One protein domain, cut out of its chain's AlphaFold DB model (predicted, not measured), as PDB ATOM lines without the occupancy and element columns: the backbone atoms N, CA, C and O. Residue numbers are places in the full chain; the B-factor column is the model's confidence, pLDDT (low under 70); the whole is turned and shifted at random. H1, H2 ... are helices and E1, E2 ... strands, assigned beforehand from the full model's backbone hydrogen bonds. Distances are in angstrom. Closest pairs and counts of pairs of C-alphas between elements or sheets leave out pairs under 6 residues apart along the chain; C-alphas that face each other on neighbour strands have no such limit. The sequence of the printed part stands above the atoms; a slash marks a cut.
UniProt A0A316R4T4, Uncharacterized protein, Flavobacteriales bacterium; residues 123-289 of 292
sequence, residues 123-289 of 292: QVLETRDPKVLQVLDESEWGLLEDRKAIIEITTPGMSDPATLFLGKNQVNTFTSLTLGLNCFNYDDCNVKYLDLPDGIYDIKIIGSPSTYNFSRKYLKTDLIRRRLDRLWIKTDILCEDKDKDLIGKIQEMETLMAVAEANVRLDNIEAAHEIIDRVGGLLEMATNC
ATOM      1  N   GLN A 123     223.735 199.233 181.589       96.62
ATOM      2  CA  GLN A 123     223.069 200.459 181.998       96.62
ATOM      3  C   GLN A 123     223.875 201.664 181.535       96.62
ATOM      4  O   GLN A 123     225.103 201.643 181.513       96.62
ATOM      5  N   VAL A 124     223.177 202.733 181.168       96.75
ATOM      6  CA  VAL A 124     223.809 204.031 180.931       96.75
ATOM      7  C   VAL A 124     223.677 204.844 182.209       96.75
ATOM      8  O   VAL A 124     222.573 204.973 182.739       96.75
ATOM      9  N   LEU A 125     224.796 205.352 182.718       95.56
ATOM     10  CA  LEU A 125     224.836 206.135 183.948       95.56
ATOM     11  C   LEU A 125     224.554 207.604 183.632       95.56
ATOM     12  O   LEU A 125     225.197 208.199 182.765       95.56
ATOM     13  N   GLU A 126     223.605 208.197 184.353       90.44
ATOM     14  CA  GLU A 126     223.323 209.628 184.270       90.44
ATOM     15  C   GLU A 126     224.381 210.406 185.065       90.44
ATOM     16  O   GLU A 126     224.390 210.391 186.296       90.44
ATOM     17  N   THR A 127     225.297 211.072 184.361       90.81
ATOM     18  CA  THR A 127     226.399 211.830 184.976       90.81
ATOM     19  C   THR A 127     226.073 213.306 185.187       90.81
ATOM     20  O   THR A 127     226.755 213.968 185.966       90.81
ATOM     21  N   ARG A 128     225.066 213.837 184.474       88.81
ATOM     22  CA  ARG A 128     224.796 215.282 184.321       88.81
ATOM     23  C   ARG A 128     225.981 216.083 183.771       88.81
ATOM     24  O   ARG A 128     225.996 217.313 183.851       88.81
ATOM     25  N   ASP A 129     226.974 215.398 183.209       93.50
ATOM     26  CA  ASP A 129     228.133 216.003 182.566       93.50
ATOM     27  C   ASP A 129     228.031 215.793 181.048       93.50
ATOM     28  O   ASP A 129     228.208 214.666 180.567       93.50
ATOM     29  N   PRO A 130     227.805 216.869 180.266       94.19
ATOM     30  CA  PRO A 130     227.671 216.761 178.822       94.19
ATOM     31  C   PRO A 130     228.962 216.300 178.139       94.19
ATOM     32  O   PRO A 130     228.915 215.942 176.969       94.19
ATOM     33  N   LYS A 131     230.122 216.289 178.806       93.88
ATOM     34  CA  LYS A 131     231.392 215.851 178.204       93.88
ATOM     35  C   LYS A 131     231.536 214.337 178.089       93.88
ATOM     36  O   LYS A 131     232.415 213.879 177.354       93.88
ATOM     37  N   VAL A 132     230.722 213.568 178.815       95.44
ATOM     38  CA  VAL A 132     230.916 212.122 178.955       95.44
ATOM     39  C   VAL A 132     229.633 211.326 178.755       95.44
ATOM     40  O   VAL A 132     228.537 211.754 179.101       95.44
ATOM     41  N   LEU A 133     229.775 210.122 178.215       97.38
ATOM     42  CA  LEU A 133     228.756 209.078 178.218       97.38
ATOM     43  C   LEU A 133     229.342 207.881 178.962       97.38
ATOM     44  O   LEU A 133     230.405 207.390 178.583       97.38
ATOM     45  N   GLN A 134     228.676 207.427 180.020       97.94
ATOM     46  CA  GLN A 134     229.141 206.297 180.819       97.94
ATOM     47  C   GLN A 134     228.210 205.100 180.667       97.94
ATOM     48  O   GLN A 134     227.008 205.210 180.892       97.94
ATOM     49  N   VAL A 135     228.778 203.950 180.303       98.31
ATOM     50  CA  VAL A 135     228.060 202.684 180.125       98.31
ATOM     51  C   VAL A 135     228.629 201.651 181.090       98.31
ATOM     52  O   VAL A 135     229.788 201.253 180.973       98.31
ATOM     53  N   LEU A 136     227.815 201.224 182.049       97.75
ATOM     54  CA  LEU A 136     228.113 200.128 182.959       97.75
ATOM     55  C   LEU A 136     227.699 198.811 182.306       97.75
ATOM     56  O   LEU A 136     226.514 198.583 182.063       97.75
ATOM     57  N   ASP A 137     228.672 197.945 182.047       97.06
ATOM     58  CA  ASP A 137     228.395 196.575 181.627       97.06
ATOM     59  C   ASP A 137     228.026 195.710 182.842       97.06
ATOM     60  O   ASP A 137     228.827 195.543 183.762       97.06
ATOM     61  N   GLU A 138     226.818 195.150 182.829       94.69
ATOM     62  CA  GLU A 138     226.284 194.266 183.878       94.69
ATOM     63  C   GLU A 138     226.103 192.833 183.366       94.69
ATOM     64  O   GLU A 138     225.391 192.026 183.961       94.69
ATOM     65  N   SER A 139     226.719 192.520 182.228       93.81
ATOM     66  CA  SER A 139     226.540 191.241 181.562       93.81
ATOM     67  C   SER A 139     227.111 190.074 182.372       93.81
ATOM     68  O   SER A 139     228.202 190.142 182.944       93.81
ATOM     69  N   GLU A 140     226.419 188.943 182.317       90.75
ATOM     70  CA  GLU A 140     226.972 187.631 182.633       90.75
ATOM     71  C   GLU A 140     227.565 187.057 181.339       90.75
ATOM     72  O   GLU A 140     226.845 186.535 180.489       90.75
ATOM     73  N   TRP A 141     228.878 187.194 181.134       87.31
ATOM     74  CA  TRP A 141     229.512 186.787 179.870       87.31
ATOM     75  C   TRP A 141     229.745 185.281 179.742       87.31
ATOM     76  O   TRP A 141     230.001 184.804 178.635       87.31
ATOM     77  N   GLY A 142     229.690 184.527 180.843       83.50
ATOM     78  CA  GLY A 142     229.885 183.077 180.852       83.50
ATOM     79  C   GLY A 142     231.156 182.650 180.106       83.50
ATOM     80  O   GLY A 142     232.248 183.164 180.340       83.50
ATOM     81  N   LEU A 143     231.020 181.726 179.153       80.62
ATOM     82  CA  LEU A 143     232.107 181.239 178.283       80.62
ATOM     83  C   LEU A 143     232.813 182.343 177.477       80.62
ATOM     84  O   LEU A 143     233.886 182.102 176.919       80.62
ATOM     85  N   LEU A 144     232.198 183.520 177.347       84.88
ATOM     86  CA  LEU A 144     232.756 184.635 176.600       84.88
ATOM     87  C   LEU A 144     233.672 185.510 177.445       84.88
ATOM     88  O   LEU A 144     234.299 186.360 176.832       84.88
ATOM     89  N   GLU A 145     233.758 185.341 178.773       84.38
ATOM     90  CA  GLU A 145     234.482 186.232 179.707       84.38
ATOM     91  C   GLU A 145     235.841 186.688 179.147       84.38
ATOM     92  O   GLU A 145     236.072 187.884 178.974       84.38
ATOM     93  N   ASP A 146     236.666 185.739 178.701       77.94
ATOM     94  CA  ASP A 146     238.037 185.998 178.234       77.94
ATOM     95  C   ASP A 146     238.147 186.350 176.740       77.94
ATOM     96  O   ASP A 146     239.228 186.618 176.214       77.94
ATOM     97  N   ARG A 147     237.027 186.366 176.013       84.50
ATOM     98  CA  ARG A 147     236.992 186.789 174.608       84.50
ATOM     99  C   ARG A 147     236.812 188.295 174.510       84.50
ATOM    100  O   ARG A 147     236.063 188.886 175.278       84.50
ATOM    101  N   LYS A 148     237.421 188.927 173.508       88.25
ATOM    102  CA  LYS A 148     237.200 190.357 173.254       88.25
ATOM    103  C   LYS A 148     235.719 190.638 172.977       88.25
ATOM    104  O   LYS A 148     235.052 189.851 172.304       88.25
ATOM    105  N   ALA A 149     235.249 191.771 173.485       95.06
ATOM    106  CA  ALA A 149     233.944 192.337 173.191       95.06
ATOM    107  C   ALA A 149     234.119 193.776 172.697       95.06
ATOM    108  O   ALA A 149     235.122 194.433 172.995       95.06
ATOM    109  N   ILE A 150     233.148 194.239 171.926       98.06
ATOM    110  CA  ILE A 150     233.102 195.601 171.401       98.06
ATOM    111  C   ILE A 150     231.782 196.260 171.783       98.06
ATOM    112  O   ILE A 150     230.809 195.587 172.129       98.06
ATOM    113  N   ILE A 151     231.774 197.580 171.715       98.56
ATOM    114  CA  ILE A 151     230.598 198.420 171.860       98.56
ATOM    115  C   ILE A 151     230.504 199.339 170.646       98.56
ATOM    116  O   ILE A 151     231.487 199.959 170.240       98.56
ATOM    117  N   GLU A 152     229.322 199.374 170.053       98.44
ATOM    118  CA  GLU A 152     228.936 200.248 168.957       98.44
ATOM    119  C   GLU A 152     228.039 201.347 169.531       98.44
ATOM    120  O   GLU A 152     227.064 201.052 170.226       98.44
ATOM    121  N   ILE A 153     228.392 202.608 169.279       98.50
ATOM    122  CA  ILE A 153     227.628 203.772 169.738       98.50
ATOM    123  C   ILE A 153     227.326 204.663 168.539       98.50
ATOM    124  O   ILE A 153     228.235 205.275 167.976       98.50
ATOM    125  N   THR A 154     226.049 204.778 168.184       97.75
ATOM    126  CA  THR A 154     225.567 205.754 167.202       97.75
ATOM    127  C   THR A 154     225.062 206.981 167.944       97.75
ATOM    128  O   THR A 154     224.086 206.917 168.697       97.75
ATOM    129  N   THR A 155     225.746 208.107 167.757       95.88
ATOM    130  CA  THR A 155     225.353 209.388 168.351       95.88
ATOM    131  C   THR A 155     224.191 210.024 167.576       95.88
ATOM    132  O   THR A 155     224.071 209.791 166.370       95.88
ATOM    133  N   PRO A 156     223.371 210.879 168.214       94.00
ATOM    134  CA  PRO A 156     222.318 211.628 167.532       94.00
ATOM    135  C   PRO A 156     222.833 212.345 166.275       94.00
ATOM    136  O   PRO A 156     223.864 213.016 166.318       94.00
ATOM    137  N   GLY A 157     222.122 212.189 165.157       88.44
ATOM    138  CA  GLY A 157     222.464 212.809 163.870       88.44
ATOM    139  C   GLY A 157     223.515 212.070 163.031       88.44
ATOM    140  O   GLY A 157     223.754 212.472 161.895       88.44
ATOM    141  N   MET A 158     224.112 210.988 163.541       90.25
ATOM    142  CA  MET A 158     225.064 210.153 162.798       90.25
ATOM    143  C   MET A 158     224.396 208.865 162.302       90.25
ATOM    144  O   MET A 158     223.512 208.322 162.964       90.25
ATOM    145  N   SER A 159     224.830 208.360 161.144       89.38
ATOM    146  CA  SER A 159     224.392 207.060 160.610       89.38
ATOM    147  C   SER A 159     225.300 205.911 161.040       89.38
ATOM    148  O   SER A 159     224.814 204.818 161.324       89.38
ATOM    149  N   ASP A 160     226.609 206.161 161.095       92.44
ATOM    150  CA  ASP A 160     227.611 205.133 161.358       92.44
ATOM    151  C   ASP A 160     227.975 205.085 162.851       92.44
ATOM    152  O   ASP A 160     228.235 206.134 163.452       92.44
ATOM    153  N   PRO A 161     228.018 203.890 163.469       96.38
ATOM    154  CA  PRO A 161     228.413 203.753 164.862       96.38
ATOM    155  C   PRO A 161     229.925 203.921 165.045       96.38
ATOM    156  O   PRO A 161     230.737 203.372 164.294       96.38
ATOM    157  N   ALA A 162     230.323 204.570 166.138       96.12
ATOM    158  CA  ALA A 162     231.680 204.463 166.654       96.12
ATOM    159  C   ALA A 162     231.876 203.068 167.269       96.12
ATOM    160  O   ALA A 162     231.163 202.694 168.200       96.12
ATOM    161  N   THR A 163     232.839 202.295 166.755       97.00
ATOM    162  CA  THR A 163     233.145 200.939 167.242       97.00
ATOM    163  C   THR A 163     234.365 200.958 168.153       97.00
ATOM    164  O   THR A 163     235.463 201.315 167.725       97.00
ATOM    165  N   LEU A 164     234.187 200.553 169.408       97.38
ATOM    166  CA  LEU A 164     235.203 200.639 170.458       97.38
ATOM    167  C   LEU A 164     235.332 199.310 171.208       97.38
ATOM    168  O   LEU A 164     234.428 198.478 171.191       97.38
ATOM    169  N   PHE A 165     236.457 199.096 171.893       96.06
ATOM    170  CA  PHE A 165     236.589 197.955 172.800       96.06
ATOM    171  C   PHE A 165     235.698 198.141 174.026       96.06
ATOM    172  O   PHE A 165     235.678 199.216 174.624       96.06
ATOM    173  N   LEU A 166     235.005 197.072 174.415       97.19
ATOM    174  CA  LEU A 166     234.216 197.043 175.636       97.19
ATOM    175  C   LEU A 166     235.054 196.465 176.776       97.19
ATOM    176  O   LEU A 166     235.457 195.299 176.746       97.19
ATOM    177  N   GLY A 167     235.270 197.276 177.804       92.88
ATOM    178  CA  GLY A 167     235.675 196.799 179.110       92.88
ATOM    179  C   GLY A 167     234.502 196.082 179.772       92.88
ATOM    180  O   GLY A 167     233.487 196.703 180.082       92.88
ATOM    181  N   LYS A 168     234.634 194.776 179.993       90.69
ATOM    182  CA  LYS A 168     233.578 193.964 180.607       90.69
ATOM    183  C   LYS A 168     233.469 194.188 182.106       90.69
ATOM    184  O   LYS A 168     234.486 194.432 182.753       90.69
ATOM    185  N   ASN A 169     232.250 194.071 182.629       89.88
ATOM    186  CA  ASN A 169     231.904 194.162 184.049       89.88
ATOM    187  C   ASN A 169     232.467 195.412 184.746       89.88
ATOM    188  O   ASN A 169     232.862 195.370 185.910       89.88
ATOM    189  N   GLN A 170     232.537 196.524 184.013       92.19
ATOM    190  CA  GLN A 170     233.062 197.798 184.492       92.19
ATOM    191  C   GLN A 170     232.372 198.976 183.799       92.19
ATOM    192  O   GLN A 170     231.601 198.811 182.851       92.19
ATOM    193  N   VAL A 171     232.668 200.184 184.281       97.31
ATOM    194  CA  VAL A 171     232.190 201.430 183.678       97.31
ATOM    195  C   VAL A 171     233.086 201.808 182.504       97.31
ATOM    196  O   VAL A 171     234.282 202.042 182.662       97.31
ATOM    197  N   ASN A 172     232.486 201.925 181.327       97.75
ATOM    198  CA  ASN A 172     233.125 202.402 180.111       97.75
ATOM    199  C   ASN A 172     232.780 203.880 179.924       97.75
ATOM    200  O   ASN A 172     231.603 204.233 179.906       97.75
ATOM    201  N   THR A 173     233.790 204.743 179.803       97.38
ATOM    202  CA  THR A 173     233.596 206.194 179.651       97.38
ATOM    203  C   THR A 173     233.966 206.632 178.243       97.38
ATOM    204  O   THR A 173     235.093 206.422 177.797       97.38
ATOM    205  N   PHE A 174     233.029 207.291 177.569       96.19
ATOM    206  CA  PHE A 174     233.182 207.805 176.215       96.19
ATOM    207  C   PHE A 174     233.115 209.327 176.211       96.19
ATOM    208  O   PHE A 174     232.357 209.933 176.964       96.19
ATOM    209  N   THR A 175     233.910 209.940 175.347       94.56
ATOM    210  CA  THR A 175     234.016 211.389 175.157       94.56
ATOM    211  C   THR A 175     233.815 211.740 173.687       94.56
ATOM    212  O   THR A 175     233.781 210.856 172.827       94.56
ATOM    213  N   SER A 176     233.750 213.034 173.369       92.50
ATOM    214  CA  SER A 176     233.649 213.494 171.979       92.50
ATOM    215  C   SER A 176     234.782 212.959 171.094       92.50
ATOM    216  O   SER A 176     234.562 212.661 169.925       92.50
ATOM    217  N   LEU A 177     235.977 212.768 171.662       89.19
ATOM    218  CA  LEU A 177     237.133 212.232 170.948       89.19
ATOM    219  C   LEU A 177     236.955 210.747 170.609       89.19
ATOM    220  O   LEU A 177     237.163 210.352 169.466       89.19
ATOM    221  N   THR A 178     236.554 209.925 171.582       91.38
ATOM    222  CA  THR A 178     236.369 208.477 171.363       91.38
ATOM    223  C   THR A 178     235.196 208.186 170.435       91.38
ATOM    224  O   THR A 178     235.199 207.173 169.749       91.38
ATOM    225  N   LEU A 179     234.201 209.076 170.418       92.88
ATOM    226  CA  LEU A 179     233.035 208.989 169.540       92.88
ATOM    227  C   LEU A 179     233.270 209.640 168.166       92.88
ATOM    228  O   LEU A 179     232.353 209.673 167.356       92.88
ATOM    229  N   GLY A 180     234.473 210.158 167.890       87.69
ATOM    230  CA  GLY A 180     234.816 210.717 166.579       87.69
ATOM    231  C   GLY A 180     234.085 212.016 166.228       87.69
ATOM    232  O   GLY A 180     233.930 212.326 165.053       87.69
ATOM    233  N   LEU A 181     233.635 212.780 167.228       85.75
ATOM    234  CA  LEU A 181     232.905 214.042 167.039       85.75
ATOM    235  C   LEU A 181     233.830 215.257 166.864       85.75
ATOM    236  O   LEU A 181     233.375 216.341 166.507       85.75
ATOM    237  N   ASN A 182     235.125 215.105 167.146       79.19
ATOM    238  CA  ASN A 182     236.106 216.168 166.945       79.19
ATOM    239  C   ASN A 182     236.504 216.256 165.456       79.19
ATOM    240  O   ASN A 182     236.608 215.237 164.779       79.19
ATOM    241  N   CYS A 183     236.751 217.471 164.950       65.12
ATOM    242  CA  CYS A 183     237.112 217.712 163.548       65.12
ATOM    243  C   CYS A 183     238.364 216.924 163.099       65.12
ATOM    244  O   CYS A 183     239.323 216.780 163.851       65.12
ATOM    245  N   PHE A 184     238.383 216.484 161.835       55.00
ATOM    246  CA  PHE A 184     239.489 215.724 161.223       55.00
ATOM    247  C   PHE A 184     240.612 216.593 160.617       55.00
ATOM    248  O   PHE A 184     241.637 216.059 160.192       55.00
ATOM    249  N   ASN A 185     240.446 217.922 160.560       49.47
ATOM    250  CA  ASN A 185     241.452 218.823 159.988       49.47
ATOM    251  C   ASN A 185     242.508 219.205 161.035       49.47
ATOM    252  O   ASN A 185     242.210 219.867 162.030       49.47
ATOM    253  N   TYR A 186     243.745 218.787 160.767       50.00
ATOM    254  CA  TYR A 186     244.911 218.882 161.652       50.00
ATOM    255  C   TYR A 186     245.320 220.316 162.037       50.00
ATOM    256  O   TYR A 186     245.952 220.495 163.075       50.00
ATOM    257  N   ASP A 187     244.939 221.327 161.252       54.72
ATOM    258  CA  ASP A 187     245.535 222.667 161.359       54.72
ATOM    259  C   ASP A 187     244.818 223.631 162.324       54.72
ATOM    260  O   ASP A 187     245.361 224.691 162.624       54.72
ATOM    261  N   ASP A 188     243.639 223.279 162.858       52.16
ATOM    262  CA  ASP A 188     242.893 224.150 163.798       52.16
ATOM    263  C   ASP A 188     242.178 223.375 164.926       52.16
ATOM    264  O   ASP A 188     241.241 223.846 165.577       52.16
ATOM    265  N   CYS A 189     242.619 222.141 165.191       55.69
ATOM    266  CA  CYS A 189     242.103 221.344 166.299       55.69
ATOM    267  C   CYS A 189     242.800 221.723 167.605       55.69
ATOM    268  O   CYS A 189     243.624 220.981 168.137       55.69
ATOM    269  N   ASN A 190     242.405 222.852 168.192       56.00
ATOM    270  CA  ASN A 190     242.512 222.986 169.640       56.00
ATOM    271  C   ASN A 190     241.658 221.870 170.260       56.00
ATOM    272  O   ASN A 190     240.437 222.009 170.327       56.00
ATOM    273  N   VAL A 191     242.292 220.752 170.642       56.88
ATOM    274  CA  VAL A 191     241.665 219.534 171.183       56.88
ATOM    275  C   VAL A 191     240.924 219.877 172.473       56.88
ATOM    276  O   VAL A 191     241.434 219.743 173.582       56.88
ATOM    277  N   LYS A 192     239.704 220.377 172.328       65.81
ATOM    278  CA  LYS A 192     238.770 220.600 173.419       65.81
ATOM    279  C   LYS A 192     237.796 219.437 173.401       65.81
ATOM    280  O   LYS A 192     237.252 219.096 172.353       65.81
ATOM    281  N   TYR A 193     237.582 218.828 174.562       75.44
ATOM    282  CA  TYR A 193     236.455 217.926 174.756       75.44
ATOM    283  C   TYR A 193     235.182 218.699 174.409       75.44
ATOM    284  O   TYR A 193     234.880 219.710 175.050       75.44
ATOM    285  N   LEU A 194     234.481 218.282 173.360       88.44
ATOM    286  CA  LEU A 194     233.213 218.880 172.962       88.44
ATOM    287  C   LEU A 194     232.111 218.362 173.887       88.44
ATOM    288  O   LEU A 194     232.239 217.294 174.486       88.44
ATOM    289  N   ASP A 195     231.058 219.160 174.049       92.94
ATOM    290  CA  ASP A 195     229.832 218.647 174.659       92.94
ATOM    291  C   ASP A 195     229.264 217.577 173.711       92.94
ATOM    292  O   ASP A 195     229.167 217.803 172.503       92.94
ATOM    293  N   LEU A 196     228.933 216.408 174.247       94.88
ATOM    294  CA  LEU A 196     228.200 215.381 173.526       94.88
ATOM    295  C   LEU A 196     226.785 215.899 173.225       94.88
ATOM    296  O   LEU A 196     226.183 216.536 174.096       94.88
ATOM    297  N   PRO A 197     226.245 215.652 172.020       94.31
ATOM    298  CA  PRO A 197     224.915 216.125 171.663       94.31
ATOM    299  C   PRO A 197     223.845 215.453 172.527       94.31
ATOM    300  O   PRO A 197     223.938 214.263 172.836       94.31
ATOM    301  N   ASP A 198     222.812 216.207 172.884       94.88
ATOM    302  CA  ASP A 198     221.592 215.628 173.439       94.88
ATOM    303  C   ASP A 198     220.814 214.882 172.351       94.88
ATOM    304  O   ASP A 198     220.971 215.139 171.156       94.88
ATOM    305  N   GLY A 199     219.965 213.950 172.777       95.25
ATOM    306  CA  GLY A 199     219.137 213.141 171.893       95.25
ATOM    307  C   GLY A 199     219.272 211.649 172.162       95.25
ATOM    308  O   GLY A 199     219.792 211.217 173.193       95.25
ATOM    309  N   ILE A 200     218.758 210.852 171.226       96.31
ATOM    310  CA  ILE A 200     218.670 209.398 171.365       96.31
ATOM    311  C   ILE A 200     219.928 208.748 170.786       96.31
ATOM    312  O   ILE A 200     220.178 208.811 169.585       96.31
ATOM    313  N   TYR A 201     220.701 208.105 171.653       97.19
ATOM    314  CA  TYR A 201     221.854 207.279 171.317       97.19
ATOM    315  C   TYR A 201     221.396 205.846 171.070       97.19
ATOM    316  O   TYR A 201     220.577 205.324 171.829       97.19
ATOM    317  N   ASP A 202     221.959 205.197 170.052       97.50
ATOM    318  CA  ASP A 202     221.870 203.746 169.884       97.50
ATOM    319  C   ASP A 202     223.156 203.112 170.408       97.50
ATOM    320  O   ASP A 202     224.247 203.477 169.973       97.50
ATOM    321  N   ILE A 203     223.039 202.221 171.390       98.31
ATOM    322  CA  ILE A 203     224.182 201.597 172.049       98.31
ATOM    323  C   ILE A 203     224.015 200.090 171.954       98.31
ATOM    324  O   ILE A 203     223.001 199.534 172.382       98.31
ATOM    325  N   LYS A 204     225.037 199.413 171.437       98.44
ATOM    326  CA  LYS A 204     225.036 197.966 171.259       98.44
ATOM    327  C   LYS A 204     226.346 197.359 171.727       98.44
ATOM    328  O   LYS A 204     227.413 197.748 171.273       98.44
ATOM    329  N   ILE A 205     226.267 196.364 172.602       98.38
ATOM    330  CA  ILE A 205     227.415 195.545 173.004       98.38
ATOM    331  C   ILE A 205     227.424 194.239 172.210       98.38
ATOM    332  O   ILE A 205     226.369 193.656 171.949       98.38
ATOM    333  N   ILE A 206     228.610 193.779 171.809       98.00
ATOM    334  CA  ILE A 206     228.791 192.600 170.952       98.00
ATOM    335  C   ILE A 206     229.922 191.728 171.508       98.00
ATOM    336  O   ILE A 206     231.061 192.173 171.661       98.00
ATOM    337  N   GLY A 207     229.602 190.466 171.797       93.12
ATOM    338  CA  GLY A 207     230.553 189.417 172.162       93.12
ATOM    339  C   GLY A 207     231.094 188.651 170.950       93.12
ATOM    340  O   GLY A 207     230.724 188.905 169.807       93.12
ATOM    341  N   SER A 208     231.978 187.679 171.194       84.31
ATOM    342  CA  SER A 208     232.536 186.813 170.144       84.31
ATOM    343  C   SER A 208     232.150 185.344 170.370       84.31
ATOM    344  O   SER A 208     232.670 184.723 171.300       84.31
ATOM    345  N   PRO A 209     231.297 184.727 169.531       87.38
ATOM    346  CA  PRO A 209     230.824 185.212 168.229       87.38
ATOM    347  C   PRO A 209     229.782 186.337 168.330       87.38
ATOM    348  O   PRO A 209     229.057 186.429 169.317       87.38
ATOM    349  N   SER A 210     229.669 187.141 167.266       89.44
ATOM    350  CA  SER A 210     228.798 188.332 167.190       89.44
ATOM    351  C   SER A 210     227.297 188.045 167.294       89.44
ATOM    352  O   SER A 210     226.494 188.966 167.446       89.44
ATOM    353  N   THR A 211     226.905 186.769 167.260       91.31
ATOM    354  CA  THR A 211     225.543 186.318 167.573       91.31
ATOM    355  C   THR A 211     225.127 186.690 168.994       91.31
ATOM    356  O   THR A 211     223.940 186.850 169.248       91.31
ATOM    357  N   TYR A 212     226.085 186.848 169.912       93.81
ATOM    358  CA  TYR A 212     225.838 187.388 171.243       93.81
ATOM    359  C   TYR A 212     225.949 188.906 171.193       93.81
ATOM    360  O   TYR A 212     227.049 189.456 171.165       93.81
ATOM    361  N   ASN A 213     224.809 189.585 171.165       97.00
ATOM    362  CA  ASN A 213     224.751 191.035 171.237       97.00
ATOM    363  C   ASN A 213     223.511 191.495 172.006       97.00
ATOM    364  O   ASN A 213     222.542 190.751 172.146       97.00
ATOM    365  N   PHE A 214     223.573 192.718 172.517       97.69
ATOM    366  CA  PHE A 214     222.460 193.377 173.184       97.69
ATOM    367  C   PHE A 214     222.490 194.862 172.841       97.69
ATOM    368  O   PHE A 214     223.551 195.484 172.899       97.69
ATOM    369  N   SER A 215     221.339 195.417 172.472       96.81
ATOM    370  CA  SER A 215     221.189 196.816 172.076       96.81
ATOM    371  C   SER A 215     220.136 197.511 172.918       96.81
ATOM    372  O   SER A 215     219.094 196.930 173.226       96.81
ATOM    373  N   ARG A 216     220.378 198.778 173.235       95.12
ATOM    374  CA  ARG A 216     219.421 199.632 173.927       95.12
ATOM    375  C   ARG A 216     219.601 201.073 173.480       95.12
ATOM    376  O   ARG A 216     220.722 201.557 173.350       95.12
ATOM    377  N   LYS A 217     218.479 201.770 173.315       96.25
ATOM    378  CA  LYS A 217     218.465 203.208 173.063       96.25
ATOM    379  C   LYS A 217     218.479 203.991 174.373       96.25
ATOM    380  O   LYS A 217     217.886 203.568 175.367       96.25
ATOM    381  N   TYR A 218     219.162 205.128 174.378       96.38
ATOM    382  CA  TYR A 218     219.304 205.986 175.551       96.38
ATOM    383  C   TYR A 218     219.106 207.451 175.184       96.38
ATOM    384  O   TYR A 218     219.734 207.947 174.255       96.38
ATOM    385  N   LEU A 219     218.253 208.147 175.929       96.50
ATOM    386  CA  LEU A 219     218.030 209.576 175.766       96.50
ATOM    387  C   LEU A 219     218.983 210.352 176.679       96.50
ATOM    388  O   LEU A 219     218.804 210.362 177.896       96.50
ATOM    389  N   LYS A 220     219.977 211.013 176.084       95.81
ATOM    390  CA  LYS A 220     220.881 211.933 176.782       95.81
ATOM    391  C   LYS A 220     220.306 213.349 176.745       95.81
ATOM    392  O   LYS A 220     219.846 213.788 175.691       95.81
ATOM    393  N   THR A 221     220.323 214.045 177.882       95.31
ATOM    394  CA  THR A 221     219.615 215.329 178.061       95.31
ATOM    395  C   THR A 221     220.414 216.381 178.835       95.31
ATOM    396  O   THR A 221     219.851 217.364 179.318       95.31
ATOM    397  N   ASP A 222     221.725 216.192 178.989       95.00
ATOM    398  CA  ASP A 222     222.550 217.018 179.875       95.00
ATOM    399  C   ASP A 222     222.577 218.493 179.456       95.00
ATOM    400  O   ASP A 222     222.595 219.384 180.310       95.00
ATOM    401  N   LEU A 223     222.571 218.788 178.151       93.81
ATOM    402  CA  LEU A 223     222.589 220.170 177.668       93.81
ATOM    403  C   LEU A 223     221.249 220.871 177.896       93.81
ATOM    404  O   LEU A 223     221.240 222.031 178.318       93.81
ATOM    405  N   ILE A 224     220.142 220.176 177.647       93.94
ATOM    406  CA  ILE A 224     218.771 220.606 177.915       93.94
ATOM    407  C   ILE A 224     218.602 220.854 179.414       93.94
ATOM    408  O   ILE A 224     218.200 221.950 179.801       93.94
ATOM    409  N   ARG A 225     218.999 219.898 180.265       93.81
ATOM    410  CA  ARG A 225     218.963 220.021 181.732       93.81
ATOM    411  C   ARG A 225     219.761 221.233 182.206       93.81
ATOM    412  O   ARG A 225     219.215 222.093 182.884       93.81
ATOM    413  N   ARG A 226     220.996 221.406 181.723       93.12
ATOM    414  CA  ARG A 226     221.828 222.576 182.053       93.12
ATOM    415  C   ARG A 226     221.192 223.904 181.626       93.12
ATOM    416  O   ARG A 226     221.448 224.931 182.253       93.12
ATOM    417  N   ARG A 227     220.413 223.935 180.537       92.38
ATOM    418  CA  ARG A 227     219.660 225.133 180.119       92.38
ATOM    419  C   ARG A 227     218.446 225.371 181.021       92.38
ATOM    420  O   ARG A 227     218.243 226.515 181.422       92.38
ATOM    421  N   LEU A 228     217.703 224.324 181.381       92.44
ATOM    422  CA  LEU A 228     216.590 224.394 182.336       92.44
ATOM    423  C   LEU A 228     217.055 224.880 183.714       92.44
ATOM    424  O   LEU A 228     216.435 225.780 184.272       92.44
ATOM    425  N   ASP A 229     218.193 224.391 184.210       91.19
ATOM    426  CA  ASP A 229     218.776 224.828 185.484       91.19
ATOM    427  C   ASP A 229     219.033 226.343 185.502       91.19
ATOM    428  O   ASP A 229     218.749 227.026 186.486       91.19
ATOM    429  N   ARG A 230     219.515 226.911 184.387       90.56
ATOM    430  CA  ARG A 230     219.701 228.367 184.266       90.56
ATOM    431  C   ARG A 230     218.377 229.121 184.307       90.56
ATOM    432  O   ARG A 230     218.344 230.219 184.852       90.56
ATOM    433  N   LEU A 231     217.313 228.571 183.719       89.94
ATOM    434  CA  LEU A 231     215.984 229.179 183.788       89.94
ATOM    435  C   LEU A 231     215.445 229.132 185.218       89.94
ATOM    436  O   LEU A 231     215.002 230.162 185.711       89.94
ATOM    437  N   TRP A 232     215.577 228.001 185.916       89.81
ATOM    438  CA  TRP A 232     215.211 227.895 187.330       89.81
ATOM    439  C   TRP A 232     215.923 228.940 188.188       89.81
ATOM    440  O   TRP A 232     215.270 229.627 188.968       89.81
ATOM    441  N   ILE A 233     217.233 229.130 188.000       86.50
ATOM    442  CA  ILE A 233     217.995 230.160 188.723       86.50
ATOM    443  C   ILE A 233     217.444 231.569 188.443       86.50
ATOM    444  O   ILE A 233     217.367 232.382 189.359       86.50
ATOM    445  N   LYS A 234     217.018 231.858 187.205       84.88
ATOM    446  CA  LYS A 234     216.433 233.160 186.833       84.88
ATOM    447  C   LYS A 234     215.057 233.425 187.444       84.88
ATOM    448  O   LYS A 234     214.693 234.586 187.562       84.88
ATOM    449  N   THR A 235     214.294 232.391 187.811       81.94
ATOM    450  CA  THR A 235     212.936 232.580 188.366       81.94
ATOM    451  C   THR A 235     212.912 233.293 189.713       81.94
ATOM    452  O   THR A 235     211.838 233.723 190.130       81.94
ATOM    453  N   ASP A 236     214.059 233.364 190.400       76.38
ATOM    454  CA  ASP A 236     214.210 233.924 191.745       76.38
ATOM    455  C   ASP A 236     213.074 233.491 192.687       76.38
ATOM    456  O   ASP A 236     212.379 234.287 193.313       76.38
ATOM    457  N   ILE A 237     212.834 232.175 192.733       76.00
ATOM    458  CA  ILE A 237     211.632 231.564 193.327       76.00
ATOM    459  C   ILE A 237     211.403 231.902 194.810       76.00
ATOM    460  O   ILE A 237     210.317 231.655 195.340       76.00
ATOM    461  N   LEU A 238     212.434 232.418 195.484       75.19
ATOM    462  CA  LEU A 238     212.414 232.820 196.887       75.19
ATOM    463  C   LEU A 238     211.911 234.256 197.094       75.19
ATOM    464  O   LEU A 238     211.576 234.610 198.223       75.19
ATOM    465  N   CYS A 239     211.834 235.063 196.037       71.50
ATOM    466  CA  CYS A 239     211.308 236.420 196.086       71.50
ATOM    467  C   CYS A 239     209.774 236.443 195.996       71.50
ATOM    468  O   CYS A 239     209.138 235.552 195.428       71.50
ATOM    469  N   GLU A 240     209.164 237.477 196.585       68.25
ATOM    470  CA  GLU A 240     207.702 237.644 196.600       68.25
ATOM    471  C   GLU A 240     207.134 237.811 195.177       68.25
ATOM    472  O   GLU A 240     206.084 237.244 194.858       68.25
ATOM    473  N   ASP A 241     207.895 238.471 194.298       71.31
ATOM    474  CA  ASP A 241     207.556 238.751 192.898       71.31
ATOM    475  C   ASP A 241     208.099 237.689 191.924       71.31
ATOM    476  O   ASP A 241     208.669 237.998 190.879       71.31
ATOM    477  N   LYS A 242     207.938 236.406 192.260       77.81
ATOM    478  CA  LYS A 242     208.365 235.309 191.378       77.81
ATOM    479  C   LYS A 242     207.620 235.311 190.038       77.81
ATOM    480  O   LYS A 242     206.391 235.448 189.989       77.81
ATOM    481  N   ASP A 243     208.349 235.032 188.961       81.56
ATOM    482  CA  ASP A 243     207.786 234.920 187.614       81.56
ATOM    483  C   ASP A 243     206.997 233.608 187.451       81.56
ATOM    484  O   ASP A 243     207.529 232.546 187.117       81.56
ATOM    485  N   LYS A 244     205.690 233.673 187.729       84.94
ATOM    486  CA  LYS A 244     204.785 232.518 187.641       84.94
ATOM    487  C   LYS A 244     204.651 231.966 186.220       84.94
ATOM    488  O   LYS A 244     204.400 230.769 186.090       84.94
ATOM    489  N   ASP A 245     204.795 232.801 185.190       86.06
ATOM    490  CA  ASP A 245     204.692 232.361 183.793       86.06
ATOM    491  C   ASP A 245     205.929 231.552 183.400       86.06
ATOM    492  O   ASP A 245     205.812 230.425 182.910       86.06
ATOM    493  N   LEU A 246     207.119 232.069 183.721       86.50
ATOM    494  CA  LEU A 246     208.369 231.344 183.512       86.50
ATOM    495  C   LEU A 246     208.392 230.027 184.298       86.50
ATOM    496  O   LEU A 246     208.759 228.994 183.740       86.50
ATOM    497  N   ILE A 247     207.939 230.025 185.557       89.56
ATOM    498  CA  ILE A 247     207.820 228.795 186.359       89.56
ATOM    499  C   ILE A 247     206.897 227.778 185.675       89.56
ATOM    500  O   ILE A 247     207.256 226.605 185.580       89.56
ATOM    501  N   GLY A 248     205.734 228.208 185.172       90.81
ATOM    502  CA  GLY A 248     204.797 227.330 184.466       90.81
ATOM    503  C   GLY A 248     205.411 226.705 183.210       90.81
ATOM    504  O   GLY A 248     205.300 225.497 183.005       90.81
ATOM    505  N   LYS A 249     206.142 227.500 182.418       91.25
ATOM    506  CA  LYS A 249     206.869 227.017 181.232       91.25
ATOM    507  C   LYS A 249     207.958 226.010 181.590       91.25
ATOM    508  O   LYS A 249     208.104 224.996 180.909       91.25
ATOM    509  N   ILE A 250     208.716 226.255 182.659       92.69
ATOM    510  CA  ILE A 250     209.741 225.308 183.112       92.69
ATOM    511  C   ILE A 250     209.096 223.994 183.570       92.69
ATOM    512  O   ILE A 250     209.567 222.925 183.192       92.69
ATOM    513  N   GLN A 251     207.987 224.047 184.314       94.25
ATOM    514  CA  GLN A 251     207.242 222.853 184.735       94.25
ATOM    515  C   GLN A 251     206.674 222.053 183.553       94.25
ATOM    516  O   GLN A 251     206.694 220.819 183.584       94.25
ATOM    517  N   GLU A 252     206.197 222.727 182.501       95.38
ATOM    518  CA  GLU A 252     205.797 222.069 181.252       95.38
ATOM    519  C   GLU A 252     206.986 221.326 180.630       95.38
ATOM    520  O   GLU A 252     206.873 220.137 180.330       95.38
ATOM    521  N   MET A 253     208.142 221.986 180.499       96.06
ATOM    522  CA  MET A 253     209.347 221.364 179.943       96.06
ATOM    523  C   MET A 253     209.822 220.169 180.779       96.06
ATOM    524  O   MET A 253     210.090 219.115 180.215       96.06
ATOM    525  N   GLU A 254     209.858 220.276 182.108       95.81
ATOM    526  CA  GLU A 254     210.188 219.161 183.014       95.81
ATOM    527  C   GLU A 254     209.251 217.960 182.822       95.81
ATOM    528  O   GLU A 254     209.690 216.807 182.764       95.81
ATOM    529  N   THR A 255     207.953 218.231 182.662       97.31
ATOM    530  CA  THR A 255     206.951 217.195 182.394       97.31
ATOM    531  C   THR A 255     207.222 216.518 181.052       97.31
ATOM    532  O   THR A 255     207.253 215.290 180.979       97.31
ATOM    533  N   LEU A 256     207.472 217.297 179.998       97.44
ATOM    534  CA  LEU A 256     207.801 216.773 178.672       97.44
ATOM    535  C   LEU A 256     209.080 215.923 178.701       97.44
ATOM    536  O   LEU A 256     209.089 214.833 178.137       97.44
ATOM    537  N   MET A 257     210.118 216.352 179.422       96.00
ATOM    538  CA  MET A 257     211.355 215.579 179.588       96.00
ATOM    539  C   MET A 257     211.097 214.209 180.224       96.00
ATOM    540  O   MET A 257     211.542 213.190 179.695       96.00
ATOM    541  N   ALA A 258     210.310 214.157 181.302       96.12
ATOM    542  CA  ALA A 258     209.939 212.896 181.941       96.12
ATOM    543  C   ALA A 258     209.138 211.973 181.002       96.12
ATOM    544  O   ALA A 258     209.329 210.750 181.009       96.12
ATOM    545  N   VAL A 259     208.262 212.545 180.166       97.12
ATOM    546  CA  VAL A 259     207.490 211.796 179.161       97.12
ATOM    547  C   VAL A 259     208.395 211.288 178.033       97.12
ATOM    548  O   VAL A 259     208.236 210.141 177.611       97.12
ATOM    549  N   ALA A 260     209.373 212.069 177.567       97.19
ATOM    550  CA  ALA A 260     210.341 211.628 176.561       97.19
ATOM    551  C   ALA A 260     211.184 210.446 177.066       97.19
ATOM    552  O   ALA A 260     211.302 209.425 176.388       97.19
ATOM    553  N   GLU A 261     211.697 210.532 178.296       94.56
ATOM    554  CA  GLU A 261     212.435 209.440 178.936       94.56
ATOM    555  C   GLU A 261     211.575 208.174 179.089       94.56
ATOM    556  O   GLU A 261     212.050 207.061 178.858       94.56
ATOM    557  N   ALA A 262     210.297 208.324 179.461       96.19
ATOM    558  CA  ALA A 262     209.366 207.203 179.554       96.19
ATOM    559  C   ALA A 262     209.122 206.542 178.191       96.19
ATOM    560  O   ALA A 262     209.120 205.314 178.110       96.19
ATOM    561  N   ASN A 263     208.979 207.337 177.128       97.69
ATOM    562  CA  ASN A 263     208.825 206.821 175.772       97.69
ATOM    563  C   ASN A 263     210.066 206.044 175.316       97.69
ATOM    564  O   ASN A 263     209.910 204.942 174.802       97.69
ATOM    565  N   VAL A 264     211.285 206.522 175.592       95.44
ATOM    566  CA  VAL A 264     212.506 205.748 175.285       95.44
ATOM    567  C   VAL A 264     212.581 204.448 176.085       95.44
ATOM    568  O   VAL A 264     212.944 203.413 175.532       95.44
ATOM    569  N   ARG A 265     212.193 204.453 177.369       91.94
ATOM    570  CA  ARG A 265     212.144 203.221 178.184       91.94
ATOM    571  C   ARG A 265     211.151 202.182 177.651       91.94
ATOM    572  O   ARG A 265     211.351 200.998 177.910       91.94
ATOM    573  N   LEU A 266     210.108 202.619 176.949       94.75
ATOM    574  CA  LEU A 266     209.067 201.772 176.360       94.75
ATOM    575  C   LEU A 266     209.227 201.581 174.843       94.75
ATOM    576  O   LEU A 266     208.303 201.093 174.205       94.75
ATOM    577  N   ASP A 267     210.384 201.946 174.282       93.19
ATOM    578  CA  ASP A 267     210.724 201.806 172.856       93.19
ATOM    579  C   ASP A 267     209.838 202.620 171.883       93.19
ATOM    580  O   ASP A 267     209.801 202.380 170.678       93.19
ATOM    581  N   ASN A 268     209.170 203.666 172.379       96.12
ATOM    582  CA  ASN A 268     208.405 204.631 171.582       96.12
ATOM    583  C   ASN A 268     209.317 205.763 171.069       96.12
ATOM    584  O   ASN A 268     209.201 206.923 171.472       96.12
ATOM    585  N   ILE A 269     210.274 205.421 170.207       94.69
ATOM    586  CA  ILE A 269     211.402 206.301 169.847       94.69
ATOM    587  C   ILE A 269     210.982 207.555 169.073       94.69
ATOM    588  O   ILE A 269     211.483 208.638 169.363       94.69
ATOM    589  N   GLU A 270     210.051 207.427 168.128       94.62
ATOM    590  CA  GLU A 270     209.552 208.555 167.327       94.62
ATOM    591  C   GLU A 270     208.861 209.602 168.214       94.62
ATOM    592  O   GLU A 270     209.228 210.773 168.195       94.62
ATOM    593  N   ALA A 271     207.969 209.155 169.103       96.06
ATOM    594  CA  ALA A 271     207.297 210.030 170.062       96.06
ATOM    595  C   ALA A 271     208.287 210.715 171.020       96.06
ATOM    596  O   ALA A 271     208.136 211.893 171.335       96.06
ATOM    597  N   ALA A 272     209.320 210.001 171.483       96.25
ATOM    598  CA  ALA A 272     210.362 210.608 172.308       96.25
ATOM    599  C   ALA A 272     211.124 211.716 171.560       96.25
ATOM    600  O   ALA A 272     211.451 212.737 172.165       96.25
ATOM    601  N   HIS A 273     211.386 211.524 170.264       93.69
ATOM    602  CA  HIS A 273     212.059 212.511 169.423       93.69
ATOM    603  C   HIS A 273     211.219 213.787 169.270       93.69
ATOM    604  O   HIS A 273     211.698 214.868 169.603       93.69
ATOM    605  N   GLU A 274     209.940 213.653 168.905       95.50
ATOM    606  CA  GLU A 274     209.014 214.790 168.765       95.50
ATOM    607  C   GLU A 274     208.898 215.620 170.053       95.50
ATOM    608  O   GLU A 274     208.840 216.853 170.025       95.50
ATOM    609  N   ILE A 275     208.874 214.950 171.210       96.31
ATOM    610  CA  ILE A 275     208.796 215.625 172.508       96.31
ATOM    611  C   ILE A 275     210.077 216.417 172.790       96.31
ATOM    612  O   ILE A 275     209.996 217.543 173.281       96.31
ATOM    613  N   ILE A 276     211.248 215.856 172.481       95.06
ATOM    614  CA  ILE A 276     212.533 216.536 172.688       95.06
ATOM    615  C   ILE A 276     212.672 217.748 171.768       95.06
ATOM    616  O   ILE A 276     213.092 218.807 172.237       95.06
ATOM    617  N   ASP A 277     212.229 217.643 170.517       93.44
ATOM    618  CA  ASP A 277     212.191 218.778 169.591       93.44
ATOM    619  C   ASP A 277     211.285 219.898 170.122       93.44
ATOM    620  O   ASP A 277     211.664 221.075 170.127       93.44
ATOM    621  N   ARG A 278     210.114 219.542 170.672       95.31
ATOM    622  CA  ARG A 278     209.215 220.508 171.319       95.31
ATOM    623  C   ARG A 278     209.860 221.179 172.533       95.31
ATOM    624  O   ARG A 278     209.720 222.393 172.688       95.31
ATOM    625  N   VAL A 279     210.557 220.429 173.390       95.00
ATOM    626  CA  VAL A 279     211.295 221.006 174.530       95.00
ATOM    627  C   VAL A 279     212.377 221.968 174.040       95.00
ATOM    628  O   VAL A 279     212.523 223.051 174.606       95.00
ATOM    629  N   GLY A 280     213.092 221.616 172.967       91.75
ATOM    630  CA  GLY A 280     214.063 222.495 172.317       91.75
ATOM    631  C   GLY A 280     213.449 223.834 171.901       91.75
ATOM    632  O   GLY A 280     213.969 224.885 172.277       91.75
ATOM    633  N   GLY A 281     212.297 223.802 171.224       91.50
ATOM    634  CA  GLY A 281     211.571 225.013 170.829       91.50
ATOM    635  C   GLY A 281     211.121 225.870 172.018       91.50
ATOM    636  O   GLY A 281     211.319 227.086 172.019       91.50
ATOM    637  N   LEU A 282     210.576 225.252 173.073       91.25
ATOM    638  CA  LEU A 282     210.177 225.967 174.295       91.25
ATOM    639  C   LEU A 282     211.375 226.617 175.006       91.25
ATOM    640  O   LEU A 282     211.275 227.755 175.468       91.25
ATOM    641  N   LEU A 283     212.519 225.927 175.055       90.81
ATOM    642  CA  LEU A 283     213.762 226.462 175.610       90.81
ATOM    643  C   LEU A 283     214.258 227.683 174.833       90.81
ATOM    644  O   LEU A 283     214.668 228.672 175.445       90.81
ATOM    645  N   GLU A 284     214.234 227.642 173.502       88.31
ATOM    646  CA  GLU A 284     214.627 228.784 172.669       88.31
ATOM    647  C   GLU A 284     213.726 229.996 172.918       88.31
ATOM    648  O   GLU A 284     214.223 231.101 173.132       88.31
ATOM    649  N   MET A 285     212.409 229.790 172.990       85.31
ATOM    650  CA  MET A 285     211.463 230.864 173.305       85.31
ATOM    651  C   MET A 285     211.711 231.455 174.701       85.31
ATOM    652  O   MET A 285     211.768 232.673 174.846       85.31
ATOM    653  N   ALA A 286     211.913 230.614 175.721       83.44
ATOM    654  CA  ALA A 286     212.135 231.063 177.097       83.44
ATOM    655  C   ALA A 286     213.491 231.763 177.300       83.44
ATOM    656  O   ALA A 286     213.624 232.632 178.160       83.44
ATOM    657  N   THR A 287     214.514 231.392 176.527       77.50
ATOM    658  CA  THR A 287     215.849 232.009 176.611       77.50
ATOM    659  C   THR A 287     215.973 233.304 175.809       77.50
ATOM    660  O   THR A 287     216.735 234.175 176.227       77.50
ATOM    661  N   ASN A 288     215.214 233.452 174.717       68.44
ATOM    662  CA  ASN A 288     215.197 234.647 173.865       68.44
ATOM    663  C   ASN A 288     214.263 235.762 174.360       68.44
ATOM    664  O   ASN A 288     214.277 236.851 173.788       68.44
ATOM    665  N   CYS A 289     213.493 235.540 175.428       59.28
ATOM    666  CA  CYS A 289     212.868 236.616 176.199       59.28
ATOM    667  C   CYS A 289     213.955 237.407 176.955       59.28
ATOM    668  O   CYS A 289     214.148 237.258 178.160       59.28
TER     669      CYS A 289
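What this domain is: This is residues 123 to 289 of the 292 residues of an uncharacterized protein of Flavobacteriales bacterium (UniProt A0A316R4T4). What does the model look like? Two small sheets, E4 E3 E6 E7 and E1 E2 E5, stand partly face to face as one lobe, and H1, H2 and H3 extend from it along the longest axis as an up-and-down bundle, each helix running against the one before it. Residues 184 to 189 stick out as the tip of a long loop. What is it made of? The printed part has 167 residues, with seven named strands followed by three named helices, in the class mixed, helices and strands; both sheets are antiparallel. How large is it? It is only just loose, close to compact, with a radius of gyration of the C-alphas of 18.9 A, and it spans 64 by 44 by 28 A.

How they stand to each other: How is the larger sheet paired? E4, residues 162 to 165, E3, residues 150 to 154, E6, residues 199 to 206, and E7, residues 213 to 220, are antiparallel neighbours in that order. Within hydrogen-bond range are N 164 and O 151 at 2.9 A, N 152 and O 204 at 2.8 A, and N 201 and O 218 at 2.8 A. How is the smaller sheet paired? E2, residues 132 to 137, is the inner strand, antiparallel to E1, residues 123 to 125, and to E5, residues 171 to 175. Within hydrogen-bond range are N 125 and O 134 at 2.9 A, and N 174 and O 133 at 2.8 A. How do the helices stand? H2, residues 244 to 265, and H3, residues 269 to 288, touch as a helical hairpin at a shallow tilt of 21 degrees, with the closest C-alphas, Ala 260 and Ala 272, 4.4 A apart. H1, residues 222 to 234, touches H2 with residues 228 to 232 alone, the closest C-alphas being those of Leu 228 and Ile 250, 7.0 A apart. In H1, H2 and H3 every O i to N i+4 pair is within hydrogen-bond range. Where do helices meet a sheet? H2 only grazes the larger sheet with residues 257 to 265, and H3 with residues 269 to 277; the closest C-alphas of E7 and H2, Leu 219 and Glu 261, are 6.4 A apart.

Where its parts are: Which elements are longest? H2 measures 31.7 A from first to last C-alpha, H3 28.9 A, E6 22.7 A, E7 22.0 A and H1 18.6 A. Where are the anchors? E1 begins at C-alpha 123, (223.069, 200.459, 181.998), and H3 ends at C-alpha 288, (215.197, 234.647, 173.865).

The domain as a whole: Which points lie farthest apart? The C-alphas of Leu 143 and Asp 241 are 64.2 A apart. Which links are long? Those from E2 to E3, 12 residues, and from E5 to E6, 23 residues, are long; the printed part has no cut. Where is confidence low? The pLDDT is under 70 at residues 183 to 192, 240, and 288 to 289.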